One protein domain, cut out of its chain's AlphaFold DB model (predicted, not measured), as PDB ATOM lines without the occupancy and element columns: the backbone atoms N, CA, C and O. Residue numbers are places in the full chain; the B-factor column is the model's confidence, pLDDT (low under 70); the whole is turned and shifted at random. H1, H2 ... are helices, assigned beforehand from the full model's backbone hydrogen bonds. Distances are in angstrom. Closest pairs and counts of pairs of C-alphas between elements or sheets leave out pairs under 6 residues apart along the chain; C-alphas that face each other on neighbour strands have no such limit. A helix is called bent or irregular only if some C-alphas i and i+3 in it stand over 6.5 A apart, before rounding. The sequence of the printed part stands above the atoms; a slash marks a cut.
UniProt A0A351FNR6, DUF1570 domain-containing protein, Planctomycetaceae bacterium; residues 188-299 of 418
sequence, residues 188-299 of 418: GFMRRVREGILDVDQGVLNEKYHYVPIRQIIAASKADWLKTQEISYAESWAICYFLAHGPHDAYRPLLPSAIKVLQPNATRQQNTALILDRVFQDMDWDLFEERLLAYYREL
ATOM      1  N   GLY A 188      32.341   2.038 103.100       78.88
ATOM      2  CA  GLY A 188      32.455   3.241 103.919       78.88
ATOM      3  C   GLY A 188      31.083   3.795 104.282       78.88
ATOM      4  O   GLY A 188      30.826   4.066 105.454       78.88
ATOM      5  N   PHE A 189      30.190   3.896 103.299       86.12
ATOM      6  CA  PHE A 189      28.811   4.327 103.516       86.12
ATOM      7  C   PHE A 189      27.994   3.289 104.265       86.12
ATOM      8  O   PHE A 189      27.360   3.639 105.252       86.12
ATOM      9  N   MET A 190      28.098   2.010 103.901       86.44
ATOM     10  CA  MET A 190      27.471   0.918 104.646       86.44
ATOM     11  C   MET A 190      27.868   0.954 106.128       86.44
ATOM     12  O   MET A 190      27.011   0.797 106.993       86.44
ATOM     13  N   ARG A 191      29.150   1.195 106.443       82.75
ATOM     14  CA  ARG A 191      29.604   1.358 107.830       82.75
ATOM     15  C   ARG A 191      28.945   2.560 108.501       82.75
ATOM     16  O   ARG A 191      28.448   2.394 109.602       82.75
ATOM     17  N   ARG A 192      28.916   3.736 107.865       84.06
ATOM     18  CA  ARG A 192      28.283   4.933 108.454       84.06
ATOM     19  C   ARG A 192      26.787   4.751 108.675       84.06
ATOM     20  O   ARG A 192      26.290   5.139 109.720       84.06
ATOM     21  N   VAL A 193      26.095   4.120 107.729       85.94
ATOM     22  CA  VAL A 193      24.675   3.766 107.855       85.94
ATOM     23  C   VAL A 193      24.482   2.820 109.038       85.94
ATOM     24  O   VAL A 193      23.634   3.072 109.877       85.94
ATOM     25  N   ARG A 194      25.313   1.777 109.175       85.31
ATOM     26  CA  ARG A 194      25.281   0.874 110.341       85.31
ATOM     27  C   ARG A 194      25.580   1.575 111.660       85.31
ATOM     28  O   ARG A 194      24.915   1.291 112.644       85.31
ATOM     29  N   GLU A 195      26.569   2.459 111.688       77.94
ATOM     30  CA  GLU A 195      26.900   3.249 112.875       77.94
ATOM     31  C   GLU A 195      25.729   4.165 113.255       77.94
ATOM     32  O   GLU A 195      25.356   4.188 114.421       77.94
ATOM     33  N   GLY A 196      25.076   4.809 112.282       76.06
ATOM     34  CA  GLY A 196      23.840   5.563 112.511       76.06
ATOM     35  C   GLY A 196      22.671   4.688 112.989       76.06
ATOM     36  O   GLY A 196      21.926   5.100 113.870       76.06
ATOM     37  N   ILE A 197      22.518   3.461 112.471       71.62
ATOM     38  CA  ILE A 197      21.498   2.497 112.935       71.62
ATOM     39  C   ILE A 197      21.734   2.093 114.397       71.62
ATOM     40  O   ILE A 197      20.779   1.976 115.160       71.62
ATOM     41  N   LEU A 198      22.990   1.871 114.799       63.66
ATOM     42  CA  LEU A 198      23.319   1.486 116.175       63.66
ATOM     43  C   LEU A 198      22.904   2.559 117.194       63.66
ATOM     44  O   LEU A 198      22.508   2.197 118.300       63.66
ATOM     45  N   ASP A 199      22.923   3.841 116.818       63.88
ATOM     46  CA  ASP A 199      22.395   4.929 117.651       63.88
ATOM     47  C   ASP A 199      20.884   4.786 117.890       63.88
ATOM     48  O   ASP A 199      20.412   4.970 119.015       63.88
ATOM     49  N   VAL A 200      20.132   4.404 116.850       59.72
ATOM     50  CA  VAL A 200      18.685   4.139 116.935       59.72
ATOM     51  C   VAL A 200      18.412   2.933 117.838       59.72
ATOM     52  O   VAL A 200      17.543   3.001 118.705       59.72
ATOM     53  N   ASP A 201      19.184   1.854 117.681       59.28
ATOM     54  CA  ASP A 201      18.995   0.600 118.422       59.28
ATOM     55  C   ASP A 201      19.378   0.708 119.909       59.28
ATOM     56  O   ASP A 201      18.793   0.029 120.753       59.28
ATOM     57  N   GLN A 202      20.369   1.538 120.248       59.22
ATOM     58  CA  GLN A 202      20.897   1.648 121.614       59.22
ATOM     59  C   GLN A 202      20.349   2.851 122.391       59.22
ATOM     60  O   GLN A 202      20.580   2.943 123.598       59.22
ATOM     61  N   GLY A 203      19.639   3.779 121.738       53.91
ATOM     62  CA  GLY A 203      19.179   5.024 122.362       53.91
ATOM     63  C   GLY A 203      20.329   5.928 122.830       53.91
ATOM     64  O   GLY A 203      20.138   6.780 123.697       53.91
ATOM     65  N   VAL A 204      21.534   5.721 122.288       49.47
ATOM     66  CA  VAL A 204      22.742   6.485 122.607       49.47
ATOM     67  C   VAL A 204      23.051   7.386 121.421       49.47
ATOM     68  O   VAL A 204      23.188   6.915 120.299       49.47
ATOM     69  N   LEU A 205      23.181   8.687 121.677       48.62
ATOM     70  CA  LEU A 205      23.687   9.641 120.695       48.62
ATOM     71  C   LEU A 205      25.192   9.396 120.527       48.62
ATOM     72  O   LEU A 205      25.974   9.780 121.399       48.62
ATOM     73  N   ASN A 206      25.626   8.772 119.434       52.75
ATOM     74  CA  ASN A 206      27.022   8.872 119.043       52.75
ATOM     75  C   ASN A 206      27.258  10.306 118.557       52.75
ATOM     76  O   ASN A 206      26.542  10.821 117.701       52.75
ATOM     77  N   GLU A 207      28.278  10.975 119.089       53.66
ATOM     78  CA  GLU A 207      28.597  12.355 118.701       53.66
ATOM     79  C   GLU A 207      29.045  12.477 117.227       53.66
ATOM     80  O   GLU A 207      29.213  13.593 116.733       53.66
ATOM     81  N   LYS A 208      29.270  11.353 116.523       61.28
ATOM     82  CA  LYS A 208      29.923  11.327 115.209       61.28
ATOM     83  C   LYS A 208      28.995  11.171 113.997       61.28
ATOM     84  O   LYS A 208      29.244  11.838 112.999       61.28
ATOM     85  N   TYR A 209      27.970  10.316 114.037       66.38
ATOM     86  CA  TYR A 209      27.053  10.110 112.903       66.38
ATOM     87  C   TYR A 209      25.630   9.924 113.402       66.38
ATOM     88  O   TYR A 209      25.340   8.925 114.044       66.38
ATOM     89  N   HIS A 210      24.748  10.868 113.083       74.31
ATOM     90  CA  HIS A 210      23.380  10.851 113.575       74.31
ATOM     91  C   HIS A 210      22.414  10.464 112.456       74.31
ATOM     92  O   HIS A 210      22.312  11.203 111.482       74.31
ATOM     93  N   TYR A 211      21.753   9.311 112.585       81.94
ATOM     94  CA  TYR A 211      20.790   8.821 111.595       81.94
ATOM     95  C   TYR A 211      19.661   9.830 111.362       81.94
ATOM     96  O   TYR A 211      19.110  10.390 112.315       81.94
ATOM     97  N   VAL A 212      19.304  10.048 110.098       86.88
ATOM     98  CA  VAL A 212      18.197  10.914 109.695       86.88
ATOM     99  C   VAL A 212      17.106  10.042 109.075       86.88
ATOM    100  O   VAL A 212      17.376   9.335 108.103       86.88
ATOM    101  N   PRO A 213      15.851  10.116 109.566       90.38
ATOM    102  CA  PRO A 213      14.781   9.284 109.036       90.38
ATOM    103  C   PRO A 213      14.621   9.410 107.518       90.38
ATOM    104  O   PRO A 213      14.673  10.520 106.972       90.38
ATOM    105  N   ILE A 214      14.363   8.296 106.827       92.12
ATOM    106  CA  ILE A 214      14.359   8.218 105.351       92.12
ATOM    107  C   ILE A 214      13.451   9.284 104.739       92.12
ATOM    108  O   ILE A 214      13.826   9.973 103.786       92.12
ATOM    109  N   ARG A 215      12.252   9.460 105.307       95.12
ATOM    110  CA  ARG A 215      11.289  10.465 104.845       95.12
ATOM    111  C   ARG A 215      11.877  11.875 104.879       95.12
ATOM    112  O   ARG A 215      11.615  12.666 103.974       95.12
ATOM    113  N   GLN A 216      12.666  12.197 105.906       93.75
ATOM    114  CA  GLN A 216      13.308  13.502 106.040       93.75
ATOM    115  C   GLN A 216      14.411  13.681 104.998       93.75
ATOM    116  O   GLN A 216      14.453  14.735 104.375       93.75
ATOM    117  N   ILE A 217      15.232  12.657 104.735       94.56
ATOM    118  CA  ILE A 217      16.232  12.701 103.654       94.56
ATOM    119  C   ILE A 217      15.565  12.918 102.290       94.56
ATOM    120  O   ILE A 217      16.009  13.770 101.517       94.56
ATOM    121  N   ILE A 218      14.464  12.212 102.011       95.69
ATOM    122  CA  ILE A 218      13.728  12.342 100.744       95.69
ATOM    123  C   ILE A 218      13.101  13.736 100.595       95.69
ATOM    124  O   ILE A 218      13.159  14.331  99.515       95.69
ATOM    125  N   ALA A 219      12.525  14.272 101.673       95.44
ATOM    126  CA  ALA A 219      11.858  15.572 101.681       95.44
ATOM    127  C   ALA A 219      12.816  16.769 101.854       95.44
ATOM    128  O   ALA A 219      12.388  17.915 101.694       95.44
ATOM    129  N   ALA A 220      14.090  16.533 102.185       92.12
ATOM    130  CA  ALA A 220      15.024  17.582 102.571       92.12
ATOM    131  C   ALA A 220      15.256  18.610 101.457       92.12
ATOM    132  O   ALA A 220      15.524  18.286 100.293       92.12
ATOM    133  N   SER A 221      15.260  19.887 101.847       90.44
ATOM    134  CA  SER A 221      15.841  20.935 101.016       90.44
ATOM    135  C   SER A 221      17.362  20.757 100.939       90.44
ATOM    136  O   SER A 221      17.979  20.144 101.811       90.44
ATOM    137  N   LYS A 222      18.013  21.367  99.940       86.38
ATOM    138  CA  LYS A 222      19.485  21.376  99.876       86.38
ATOM    139  C   LYS A 222      20.109  21.975 101.146       86.38
ATOM    140  O   LYS A 222      21.147  21.504 101.595       86.38
ATOM    141  N   ALA A 223      19.485  23.002 101.727       87.38
ATOM    142  CA  ALA A 223      19.993  23.650 102.932       87.38
ATOM    143  C   ALA A 223      19.910  22.734 104.161       87.38
ATOM    144  O   ALA A 223      20.839  22.725 104.964       87.38
ATOM    145  N   ASP A 224      18.834  21.959 104.297       87.44
ATOM    146  CA  ASP A 224      18.685  21.002 105.400       87.44
ATOM    147  C   ASP A 224      19.637  19.825 105.239       87.44
ATOM    148  O   ASP A 224      20.349  19.475 106.174       87.44
ATOM    149  N   TRP A 225      19.743  19.306 104.019       87.81
ATOM    150  CA  TRP A 225      20.633  18.205 103.678       87.81
ATOM    151  C   TRP A 225      22.106  18.523 103.985       87.81
ATOM    152  O   TRP A 225      22.839  17.665 104.477       87.81
ATOM    153  N   LEU A 226      22.534  19.775 103.761       82.44
ATOM    154  CA  LEU A 226      23.890  20.244 104.074       82.44
ATOM    155  C   LEU A 226      24.185  20.335 105.580       82.44
ATOM    156  O   LEU A 226      25.354  20.279 105.963       82.44
ATOM    157  N   LYS A 227      23.167  20.452 106.444       84.38
ATOM    158  CA  LYS A 227      23.363  20.437 107.907       84.38
ATOM    159  C   LYS A 227      23.831  19.063 108.390       84.38
ATOM    160  O   LYS A 227      24.593  18.994 109.347       84.38
ATOM    161  N   THR A 228      23.412  18.002 107.704       81.75
ATOM    162  CA  THR A 228      23.716  16.599 108.028       81.75
ATOM    163  C   THR A 228      24.578  15.927 106.958       81.75
ATOM    164  O   THR A 228      24.634  14.705 106.888       81.75
ATOM    165  N   GLN A 229      25.293  16.703 106.131       78.56
ATOM    166  CA  GLN A 229      26.001  16.192 104.946       78.56
ATOM    167  C   GLN A 229      26.904  14.975 105.214       78.56
ATOM    168  O   GLN A 229      27.064  14.141 104.336       78.56
ATOM    169  N   GLU A 230      27.481  14.832 106.413       71.75
ATOM    170  CA  GLU A 230      28.366  13.705 106.737       71.75
ATOM    171  C   GLU A 230      27.678  12.333 106.640       71.75
ATOM    172  O   GLU A 230      28.333  11.348 106.272       71.75
ATOM    173  N   ILE A 231      26.373  12.284 106.937       83.88
ATOM    174  CA  ILE A 231      25.535  11.086 106.844       83.88
ATOM    175  C   ILE A 231      24.605  11.126 105.626       83.88
ATOM    176  O   ILE A 231      24.373  10.082 105.020       83.88
ATOM    177  N   SER A 232      24.163  12.313 105.190       89.38
ATOM    178  CA  SER A 232      23.166  12.437 104.121       89.38
ATOM    179  C   SER A 232      23.610  11.805 102.796       89.38
ATOM    180  O   SER A 232      22.772  11.235 102.098       89.38
ATOM    181  N   TYR A 233      24.905  11.862 102.442       89.88
ATOM    182  CA  TYR A 233      25.454  11.141 101.276       89.88
ATOM    183  C   TYR A 233      25.272   9.624 101.428       89.88
ATOM    184  O   TYR A 233      24.748   8.960 100.533       89.88
ATOM    185  N   ALA A 234      25.646   9.088 102.592       90.31
ATOM    186  CA  ALA A 234      25.588   7.661 102.877       90.31
ATOM    187  C   ALA A 234      24.143   7.139 102.931       90.31
ATOM    188  O   ALA A 234      23.868   6.070 102.392       90.31
ATOM    189  N   GLU A 235      23.210   7.894 103.513       92.69
ATOM    190  CA  GLU A 235      21.785   7.536 103.538       92.69
ATOM    191  C   GLU A 235      21.129   7.671 102.164       92.69
ATOM    192  O   GLU A 235      20.343   6.814 101.775       92.69
ATOM    193  N   SER A 236      21.493   8.692 101.383       95.19
ATOM    194  CA  SER A 236      20.999   8.844 100.009       95.19
ATOM    195  C   SER A 236      21.452   7.678  99.125       95.19
ATOM    196  O   SER A 236      20.639   7.092  98.407       95.19
ATOM    197  N   TRP A 237      22.728   7.286  99.228       94.50
ATOM    198  CA  TRP A 237      23.240   6.064  98.607       94.50
ATOM    199  C   TRP A 237      22.484   4.830  99.101       94.50
ATOM    200  O   TRP A 237      22.083   4.000  98.289       94.50
ATOM    201  N   ALA A 238      22.253   4.718 100.412       93.94
ATOM    202  CA  ALA A 238      21.585   3.566 101.001       93.94
ATOM    203  C   ALA A 238      20.148   3.400 100.488       93.94
ATOM    204  O   ALA A 238      19.731   2.302 100.131       93.94
ATOM    205  N   ILE A 239      19.403   4.502 100.385       95.38
ATOM    206  CA  ILE A 239      18.054   4.509  99.815       95.38
ATOM    207  C   ILE A 239      18.113   4.053  98.353       95.38
ATOM    208  O   ILE A 239      17.435   3.096  97.987       95.38
ATOM    209  N   CYS A 240      18.951   4.673  97.516       94.94
ATOM    210  CA  CYS A 240      19.055   4.305  96.101       94.94
ATOM    211  C   CYS A 240      19.500   2.847  95.900       94.94
ATOM    212  O   CYS A 240      18.931   2.140  95.069       94.94
ATOM    213  N   TYR A 241      20.478   2.377  96.676       93.25
ATOM    214  CA  TYR A 241      20.980   1.009  96.602       93.25
ATOM    215  C   TYR A 241      19.921  -0.003  97.058       93.25
ATOM    216  O   TYR A 241      19.702  -0.998  96.371       93.25
ATOM    217  N   PHE A 242      19.213   0.260  98.161       93.88
ATOM    218  CA  PHE A 242      18.121  -0.597  98.628       93.88
ATOM    219  C   PHE A 242      16.963  -0.659  97.627       93.88
ATOM    220  O   PHE A 242      16.462  -1.742  97.340       93.88
ATOM    221  N   LEU A 243      16.555   0.472  97.043       93.75
ATOM    222  CA  LEU A 243      15.486   0.481  96.040       93.75
ATOM    223  C   LEU A 243      15.891  -0.228  94.736       93.75
ATOM    224  O   LEU A 243      15.032  -0.782  94.052       93.75
ATOM    225  N   ALA A 244      17.181  -0.222  94.388       90.12
ATOM    226  CA  ALA A 244      17.697  -0.881  93.189       90.12
ATOM    227  C   ALA A 244      17.965  -2.387  93.380       90.12
ATOM    228  O   ALA A 244      17.700  -3.169  92.464       90.12
ATOM    229  N   HIS A 245      18.484  -2.790  94.546       88.06
ATOM    230  CA  HIS A 245      19.065  -4.127  94.783       88.06
ATOM    231  C   HIS A 245      18.504  -4.859  96.007       88.06
ATOM    232  O   HIS A 245      18.917  -5.985  96.296       88.06
ATOM    233  N   GLY A 246      17.600  -4.234  96.759       88.19
ATOM    234  CA  GLY A 246      16.977  -4.824  97.939       88.19
ATOM    235  C   GLY A 246      16.047  -6.002  97.603       88.19
ATOM    236  O   GLY A 246      15.555  -6.120  96.480       88.19
ATOM    237  N   PRO A 247      15.762  -6.881  98.580       80.81
ATOM    238  CA  PRO A 247      15.063  -8.151  98.356       80.81
ATOM    239  C   PRO A 247      13.532  -8.028  98.236       80.81
ATOM    240  O   PRO A 247      12.852  -9.042  98.097       80.81
ATOM    241  N   HIS A 248      12.966  -6.824  98.348       74.56
ATOM    242  CA  HIS A 248      11.520  -6.623  98.459       74.56
ATOM    243  C   HIS A 248      10.903  -6.101  97.157       74.56
ATOM    244  O   HIS A 248      11.074  -4.934  96.798       74.56
ATOM    245  N   ASP A 249      10.091  -6.945  96.514       73.81
ATOM    246  CA  ASP A 249       9.406  -6.629  95.251       73.81
ATOM    247  C   ASP A 249       8.529  -5.371  95.326       73.81
ATOM    248  O   ASP A 249       8.410  -4.652  94.338       73.81
ATOM    249  N   ALA A 250       7.967  -5.056  96.499       85.69
ATOM    250  CA  ALA A 250       7.137  -3.867  96.702       85.69
ATOM    251  C   ALA A 250       7.899  -2.539  96.521       85.69
ATOM    252  O   ALA A 250       7.300  -1.548  96.112       85.69
ATOM    253  N   TYR A 251       9.211  -2.505  96.786       90.88
ATOM    254  CA  TYR A 251      10.014  -1.275  96.707       90.88
ATOM    255  C   TYR A 251      10.750  -1.116  95.375       90.88
ATOM    256  O   TYR A 251      11.094   0.001  94.985       90.88
ATOM    257  N   ARG A 252      10.941  -2.216  94.640       86.88
ATOM    258  CA  ARG A 252      11.635  -2.243  93.346       86.88
ATOM    259  C   ARG A 252      11.095  -1.223  92.321       86.88
ATOM    260  O   ARG A 252      11.907  -0.641  91.600       86.88
ATOM    261  N   PRO A 253       9.776  -0.944  92.227       93.00
ATOM    262  CA  PRO A 253       9.260   0.052  91.288       93.00
ATOM    263  C   PRO A 253       9.520   1.505  91.704       93.00
ATOM    264  O   PRO A 253       9.356   2.398  90.872       93.00
ATOM    265  N   LEU A 254       9.887   1.778  92.963       95.38
ATOM    266  CA  LEU A 254       9.911   3.143  93.497       95.38
ATOM    267  C   LEU A 254      11.011   3.994  92.876       95.38
ATOM    268  O   LEU A 254      10.735   5.119  92.476       95.38
ATOM    269  N   LEU A 255      12.235   3.473  92.742       95.38
ATOM    270  CA  LEU A 255      13.336   4.223  92.131       95.38
ATOM    271  C   LEU A 255      13.057   4.603  90.662       95.38
ATOM    272  O   LEU A 255      13.123   5.793  90.346       95.38
ATOM    273  N   PRO A 256      12.685   3.670  89.759       94.75
ATOM    274  CA  PRO A 256      12.353   4.047  88.385       94.75
ATOM    275  C   PRO A 256      11.116   4.954  88.309       94.75
ATOM    276  O   PRO A 256      11.076   5.859  87.477       94.75
ATOM    277  N   SER A 257      10.129   4.782  89.194       96.31
ATOM    278  CA  SER A 257       8.962   5.674  89.258       96.31
ATOM    279  C   SER A 257       9.345   7.080  89.718       96.31
ATOM    280  O   SER A 257       8.904   8.051  89.109       96.31
ATOM    281  N   ALA A 258      10.213   7.200  90.726       97.44
ATOM    282  CA  ALA A 258      10.741   8.465  91.227       97.44
ATOM    283  C   ALA A 258      11.489   9.237  90.139       97.44
ATOM    284  O   ALA A 258      11.289  10.440  90.020       97.44
ATOM    285  N   ILE A 259      12.282   8.550  89.312       96.62
ATOM    286  CA  ILE A 259      12.967   9.149  88.158       96.62
ATOM    287  C   ILE A 259      11.954   9.577  87.083       96.62
ATOM    288  O   ILE A 259      12.022  10.693  86.574       96.62
ATOM    289  N   LYS A 260      10.979   8.716  86.765       95.81
ATOM    290  CA  LYS A 260       9.994   8.943  85.695       95.81
ATOM    291  C   LYS A 260       9.042  10.113  85.961       95.81
ATOM    292  O   LYS A 260       8.579  10.736  85.008       95.81
ATOM    293  N   VAL A 261       8.701  10.398  87.221       97.12
ATOM    294  CA  VAL A 261       7.771  11.497  87.552       97.12
ATOM    295  C   VAL A 261       8.416  12.884  87.499       97.12
ATOM    296  O   VAL A 261       7.683  13.880  87.463       97.12
ATOM    297  N   LEU A 262       9.752  12.959  87.480       97.12
ATOM    298  CA  LEU A 262      10.487  14.221  87.436       97.12
ATOM    299  C   LEU A 262      10.109  15.038  86.204       97.12
ATOM    300  O   LEU A 262       9.930  14.515  85.106       97.12
ATOM    301  N   GLN A 263      10.019  16.349  86.393       96.69
ATOM    302  CA  GLN A 263       9.744  17.298  85.325       96.69
ATOM    303  C   GLN A 263      11.029  18.066  84.977       96.69
ATOM    304  O   GLN A 263      11.646  18.638  85.883       96.69
ATOM    305  N   PRO A 264      11.419  18.139  83.685       94.81
ATOM    306  CA  PRO A 264      12.685  18.731  83.246       94.81
ATOM    307  C   PRO A 264      12.981  20.131  83.794       94.81
ATOM    308  O   PRO A 264      14.084  20.402  84.262       94.81
ATOM    309  N   ASN A 265      11.974  21.008  83.775       94.12
ATOM    310  CA  ASN A 265      12.109  22.425  84.130       94.12
ATOM    311  C   ASN A 265      11.549  22.769  85.519       94.12
ATOM    312  O   ASN A 265      11.507  23.943  85.886       94.12
ATOM    313  N   ALA A 266      11.084  21.774  86.280       95.75
ATOM    314  CA  ALA A 266      10.608  22.008  87.635       95.75
ATOM    315  C   ALA A 266      11.779  22.285  88.583       95.75
ATOM    316  O   ALA A 266      12.894  21.789  88.400       95.75
ATOM    317  N   THR A 267      11.516  23.075  89.621       95.69
ATOM    318  CA  THR A 267      12.481  23.276  90.702       95.69
ATOM    319  C   THR A 267      12.664  21.984  91.489       95.69
ATOM    320  O   THR A 267      11.781  21.122  91.523       95.69
ATOM    321  N   ARG A 268      13.774  21.875  92.220       94.75
ATOM    322  CA  ARG A 268      14.003  20.765  93.149       94.75
ATOM    323  C   ARG A 268      12.843  20.539  94.105       94.75
ATOM    324  O   ARG A 268      12.445  19.402  94.298       94.75
ATOM    325  N   GLN A 269      12.282  21.608  94.671       96.19
ATOM    326  CA  GLN A 269      11.155  21.506  95.600       96.19
ATOM    327  C   GLN A 269       9.909  20.928  94.918       96.19
ATOM    328  O   GLN A 269       9.245  20.069  95.490       96.19
ATOM    329  N   GLN A 270       9.613  21.366  93.690       97.62
ATOM    330  CA  GLN A 270       8.492  20.839  92.909       97.62
ATOM    331  C   GLN A 270       8.702  19.362  92.557       97.62
ATOM    332  O   GLN A 270       7.792  18.558  92.724       97.62
ATOM    333  N   ASN A 271       9.907  18.986  92.126       97.88
ATOM    334  CA  ASN A 271      10.245  17.597  91.829       97.88
ATOM    335  C   ASN A 271      10.223  16.702  93.079       97.88
ATOM    336  O   ASN A 271       9.742  15.574  93.011       97.88
ATOM    337  N   THR A 272      10.679  17.202  94.232       97.62
ATOM    338  CA  THR A 272      10.559  16.497  95.516       97.62
ATOM    339  C   THR A 272       9.092  16.282  95.887       97.62
ATOM    340  O   THR A 272       8.720  15.164  96.235       97.62
ATOM    341  N   ALA A 273       8.246  17.312  95.766       97.75
ATOM    342  CA  ALA A 273       6.812  17.187  96.025       97.75
ATOM    343  C   ALA A 273       6.153  16.162  95.088       97.75
ATOM    344  O   ALA A 273       5.429  15.293  95.551       97.75
ATOM    345  N   LEU A 274       6.486  16.174  93.792       97.94
ATOM    346  CA  LEU A 274       5.971  15.193  92.830       97.94
ATOM    347  C   LEU A 274       6.328  13.748  93.192       97.94
ATOM    348  O   LEU A 274       5.488  12.864  93.033       97.94
ATOM    349  N   ILE A 275       7.551  13.496  93.668       98.06
ATOM    350  CA  ILE A 275       7.946  12.167  94.148       98.06
ATOM    351  C   ILE A 275       7.104  11.769  95.362       98.06
ATOM    352  O   ILE A 275       6.552  10.670  95.384       98.06
ATOM    353  N   LEU A 276       6.986  12.651  96.356       97.94
ATOM    354  CA  LEU A 276       6.221  12.366  97.570       97.94
ATOM    355  C   LEU A 276       4.745  12.096  97.252       97.94
ATOM    356  O   LEU A 276       4.206  11.093  97.706       97.94
ATOM    357  N   ASP A 277       4.137  12.922  96.404       97.56
ATOM    358  CA  ASP A 277       2.704  12.875  96.107       97.56
ATOM    359  C   ASP A 277       2.311  11.762  95.131       97.56
ATOM    360  O   ASP A 277       1.157  11.353  95.120       97.56
ATOM    361  N   ARG A 278       3.222  11.295  94.261       97.50
ATOM    362  CA  ARG A 278       2.892  10.305  93.212       97.50
ATOM    363  C   ARG A 278       3.537   8.943  93.400       97.50
ATOM    364  O   ARG A 278       3.051   7.970  92.830       97.50
ATOM    365  N   VAL A 279       4.656   8.879  94.114       97.31
ATOM    366  CA  VAL A 279       5.441   7.646  94.279       97.31
ATOM    367  C   VAL A 279       5.378   7.152  95.718       97.31
ATOM    368  O   VAL A 279       5.286   5.951  95.937       97.31
ATOM    369  N   PHE A 280       5.368   8.068  96.690       96.19
ATOM    370  CA  PHE A 280       5.339   7.738  98.118       96.19
ATOM    371  C   PHE A 280       4.031   8.145  98.820       96.19
ATOM    372  O   PHE A 280       4.016   8.249 100.046       96.19
ATOM    373  N   GLN A 281       2.946   8.363  98.064       94.38
ATOM    374  CA  GLN A 281       1.682   8.916  98.573       94.38
ATOM    375  C   GLN A 281       1.140   8.137  99.781       94.38
ATOM    376  O   GLN A 281       0.841   8.730 100.815       94.38
ATOM    377  N   ASP A 282       1.078   6.812  99.650       92.31
ATOM    378  CA  ASP A 282       0.528   5.895 100.654       92.31
ATOM    379  C   ASP A 282       1.634   5.064 101.328       92.31
ATOM    380  O   ASP A 282       1.412   3.931 101.753       92.31
ATOM    381  N   MET A 283       2.862   5.595 101.369       95.06
ATOM    382  CA  MET A 283       3.997   4.880 101.944       95.06
ATOM    383  C   MET A 283       3.828   4.712 103.457       95.06
ATOM    384  O   MET A 283       3.735   5.699 104.192       95.06
ATOM    385  N   ASP A 284       3.884   3.466 103.922       95.31
ATOM    386  CA  ASP A 284       4.150   3.161 105.324       95.31
ATOM    387  C   ASP A 284       5.635   3.431 105.602       95.31
ATOM    388  O   ASP A 284       6.515   2.622 105.296       95.31
ATOM    389  N   TRP A 285       5.917   4.636 106.097       94.38
ATOM    390  CA  TRP A 285       7.280   5.109 106.317       94.38
ATOM    391  C   TRP A 285       8.002   4.342 107.421       94.38
ATOM    392  O   TRP A 285       9.200   4.109 107.278       94.38
ATOM    393  N   ASP A 286       7.287   3.918 108.463       93.44
ATOM    394  CA  ASP A 286       7.875   3.181 109.582       93.44
ATOM    395  C   ASP A 286       8.287   1.780 109.118       93.44
ATOM    396  O   ASP A 286       9.416   1.344 109.356       93.44
ATOM    397  N   LEU A 287       7.420   1.101 108.356       92.88
ATOM    398  CA  LEU A 287       7.755  -0.192 107.762       92.88
ATOM    399  C   LEU A 287       8.875  -0.069 106.721       92.88
ATOM    400  O   LEU A 287       9.746  -0.937 106.645       92.88
ATOM    401  N   PHE A 288       8.872   0.980 105.893       93.25
ATOM    402  CA  PHE A 288       9.945   1.194 104.921       93.25
ATOM    403  C   PHE A 288      11.296   1.388 105.621       93.25
ATOM    404  O   PHE A 288      12.286   0.758 105.236       93.25
ATOM    405  N   GLU A 289      11.318   2.188 106.686       91.56
ATOM    406  CA  GLU A 289      12.494   2.406 107.521       91.56
ATOM    407  C   GLU A 289      12.978   1.108 108.168       91.56
ATOM    408  O   GLU A 289      14.122   0.711 107.941       91.56
ATOM    409  N   GLU A 290      12.101   0.365 108.846       90.69
ATOM    410  CA  GLU A 290      12.435  -0.929 109.452       90.69
ATOM    411  C   GLU A 290      13.102  -1.880 108.442       90.69
ATOM    412  O   GLU A 290      14.147  -2.479 108.725       90.69
ATOM    413  N   ARG A 291      12.531  -1.993 107.235       92.44
ATOM    414  CA  ARG A 291      13.016  -2.900 106.183       92.44
ATOM    415  C   ARG A 291      14.370  -2.478 105.628       92.44
ATOM    416  O   ARG A 291      15.227  -3.343 105.428       92.44
ATOM    417  N   LEU A 292      14.577  -1.183 105.389       92.12
ATOM    418  CA  LEU A 292      15.863  -0.673 104.917       92.12
ATOM    419  C   LEU A 292      16.950  -0.908 105.971       92.12
ATOM    420  O   LEU A 292      18.021  -1.421 105.642       92.12
ATOM    421  N   LEU A 293      16.684  -0.590 107.242       89.25
ATOM    422  CA  LEU A 293      17.678  -0.774 108.301       89.25
ATOM    423  C   LEU A 293      17.992  -2.260 108.523       89.25
ATOM    424  O   LEU A 293      19.164  -2.625 108.611       89.25
ATOM    425  N   ALA A 294      16.980  -3.137 108.528       89.81
ATOM    426  CA  ALA A 294      17.180  -4.585 108.617       89.81
ATOM    427  C   ALA A 294      18.055  -5.123 107.472       89.81
ATOM    428  O   ALA A 294      18.966  -5.915 107.711       89.81
ATOM    429  N   TYR A 295      17.841  -4.642 106.244       91.81
ATOM    430  CA  TYR A 295      18.686  -4.993 105.107       91.81
ATOM    431  C   TYR A 295      20.152  -4.616 105.342       91.81
ATOM    432  O   TYR A 295      21.037  -5.450 105.166       91.81
ATOM    433  N   TYR A 296      20.426  -3.390 105.797       90.25
ATOM    434  CA  TYR A 296      21.801  -2.949 106.036       90.25
ATOM    435  C   TYR A 296      22.463  -3.619 107.237       90.25
ATOM    436  O   TYR A 296      23.683  -3.796 107.204       90.25
ATOM    437  N   ARG A 297      21.715  -4.056 108.259       86.31
ATOM    438  CA  ARG A 297      22.269  -4.883 109.349       86.31
ATOM    439  C   ARG A 297      22.857  -6.192 108.805       86.31
ATOM    440  O   ARG A 297      23.994  -6.520 109.134       86.31
ATOM    441  N   GLU A 298      22.163  -6.840 107.872       89.06
ATOM    442  CA  GLU A 298      22.548  -8.153 107.330       89.06
ATOM    443  C   GLU A 298      23.399  -8.096 106.047       89.06
ATOM    444  O   GLU A 298      24.010  -9.095 105.663       89.06
ATOM    445  N   LEU A 299      23.473  -6.942 105.369       88.75
ATOM    446  CA  LEU A 299      24.147  -6.814 104.073       88.75
ATOM    447  C   LEU A 299      25.627  -7.226 104.136       88.75
ATOM    448  O   LEU A 299      26.468  -6.553 104.736       88.75
TER     449      LEU A 299
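This is residues 188 to 299 of the 418 residues of the protein "DUF1570 domain-containing protein" of Planctomycetaceae bacterium (UniProt A0A351FNR6). Helices cross at large angles around the longest one, H4, with H1 at one end of the domain and H5 and H6 at the other. Short H2 and H4 make the middle, H7 crosses beside both, and H3 sits off the first end of H4. The printed part has 112 residues with seven named helices, H1 to H7 in chain order, and no named strand: all helix. It is compact, with a radius of gyration of the C-alphas of 14.1 A, and spans 41 by 33 by 23 A.

H4, residues 229 to 245, is the hub. Its residues 231 to 238 touch residues 189 to 193 of H1, residues 188 to 202, about perpendicular at 80 degrees; the closest C-alphas, of Phe 189 and Ala 234, are 4.7 A apart. H4 touches H2, residues 214 to 219, at Ser 232 and Ile 217, 7.0 A between C-alphas. It touches H5, residues 254 to 260, at Leu 243 and Leu 255, 5.8 A between closest C-alphas. H4 and H7, residues 285 to 298, only just touch, with 3 pairs of C-alphas within 8 A, the closest being Phe 242 and Leu 292, 6.7 A. H6, residues 268 to 278, touches H2; the closest C-alphas, of Thr 272 and Ala 219, are 6.4 A apart. H3, residues 222 to 227, is close to H4 but not clearly touching. Every O i to N i+4 pair is within hydrogen-bond range in H2, H5, H6 and H7; the counts are 10 of 11 in H1, 1 of 2 in H3 and 11 of 13 in H4.

H1 begins at C-alpha 188 (32.455, 3.241, 103.919) and is 21.2 A long. H4 is 23.8 A and irregular, but only just: C-alphas 230 and 233 are 6.7 A apart. H6 is 15.3 A, and H7 is 20.2 A, ending at C-alpha 298 (22.548, -8.153, 107.330).

The C-alphas farthest apart, of Gln 202 and Asn 265, are 43.7 A apart. The printed part has no cut, and the H1 to H2 link is long, 11 residues. Residues 198 to 209, of which 198 to 202 belong to H1, have pLDDT under 70.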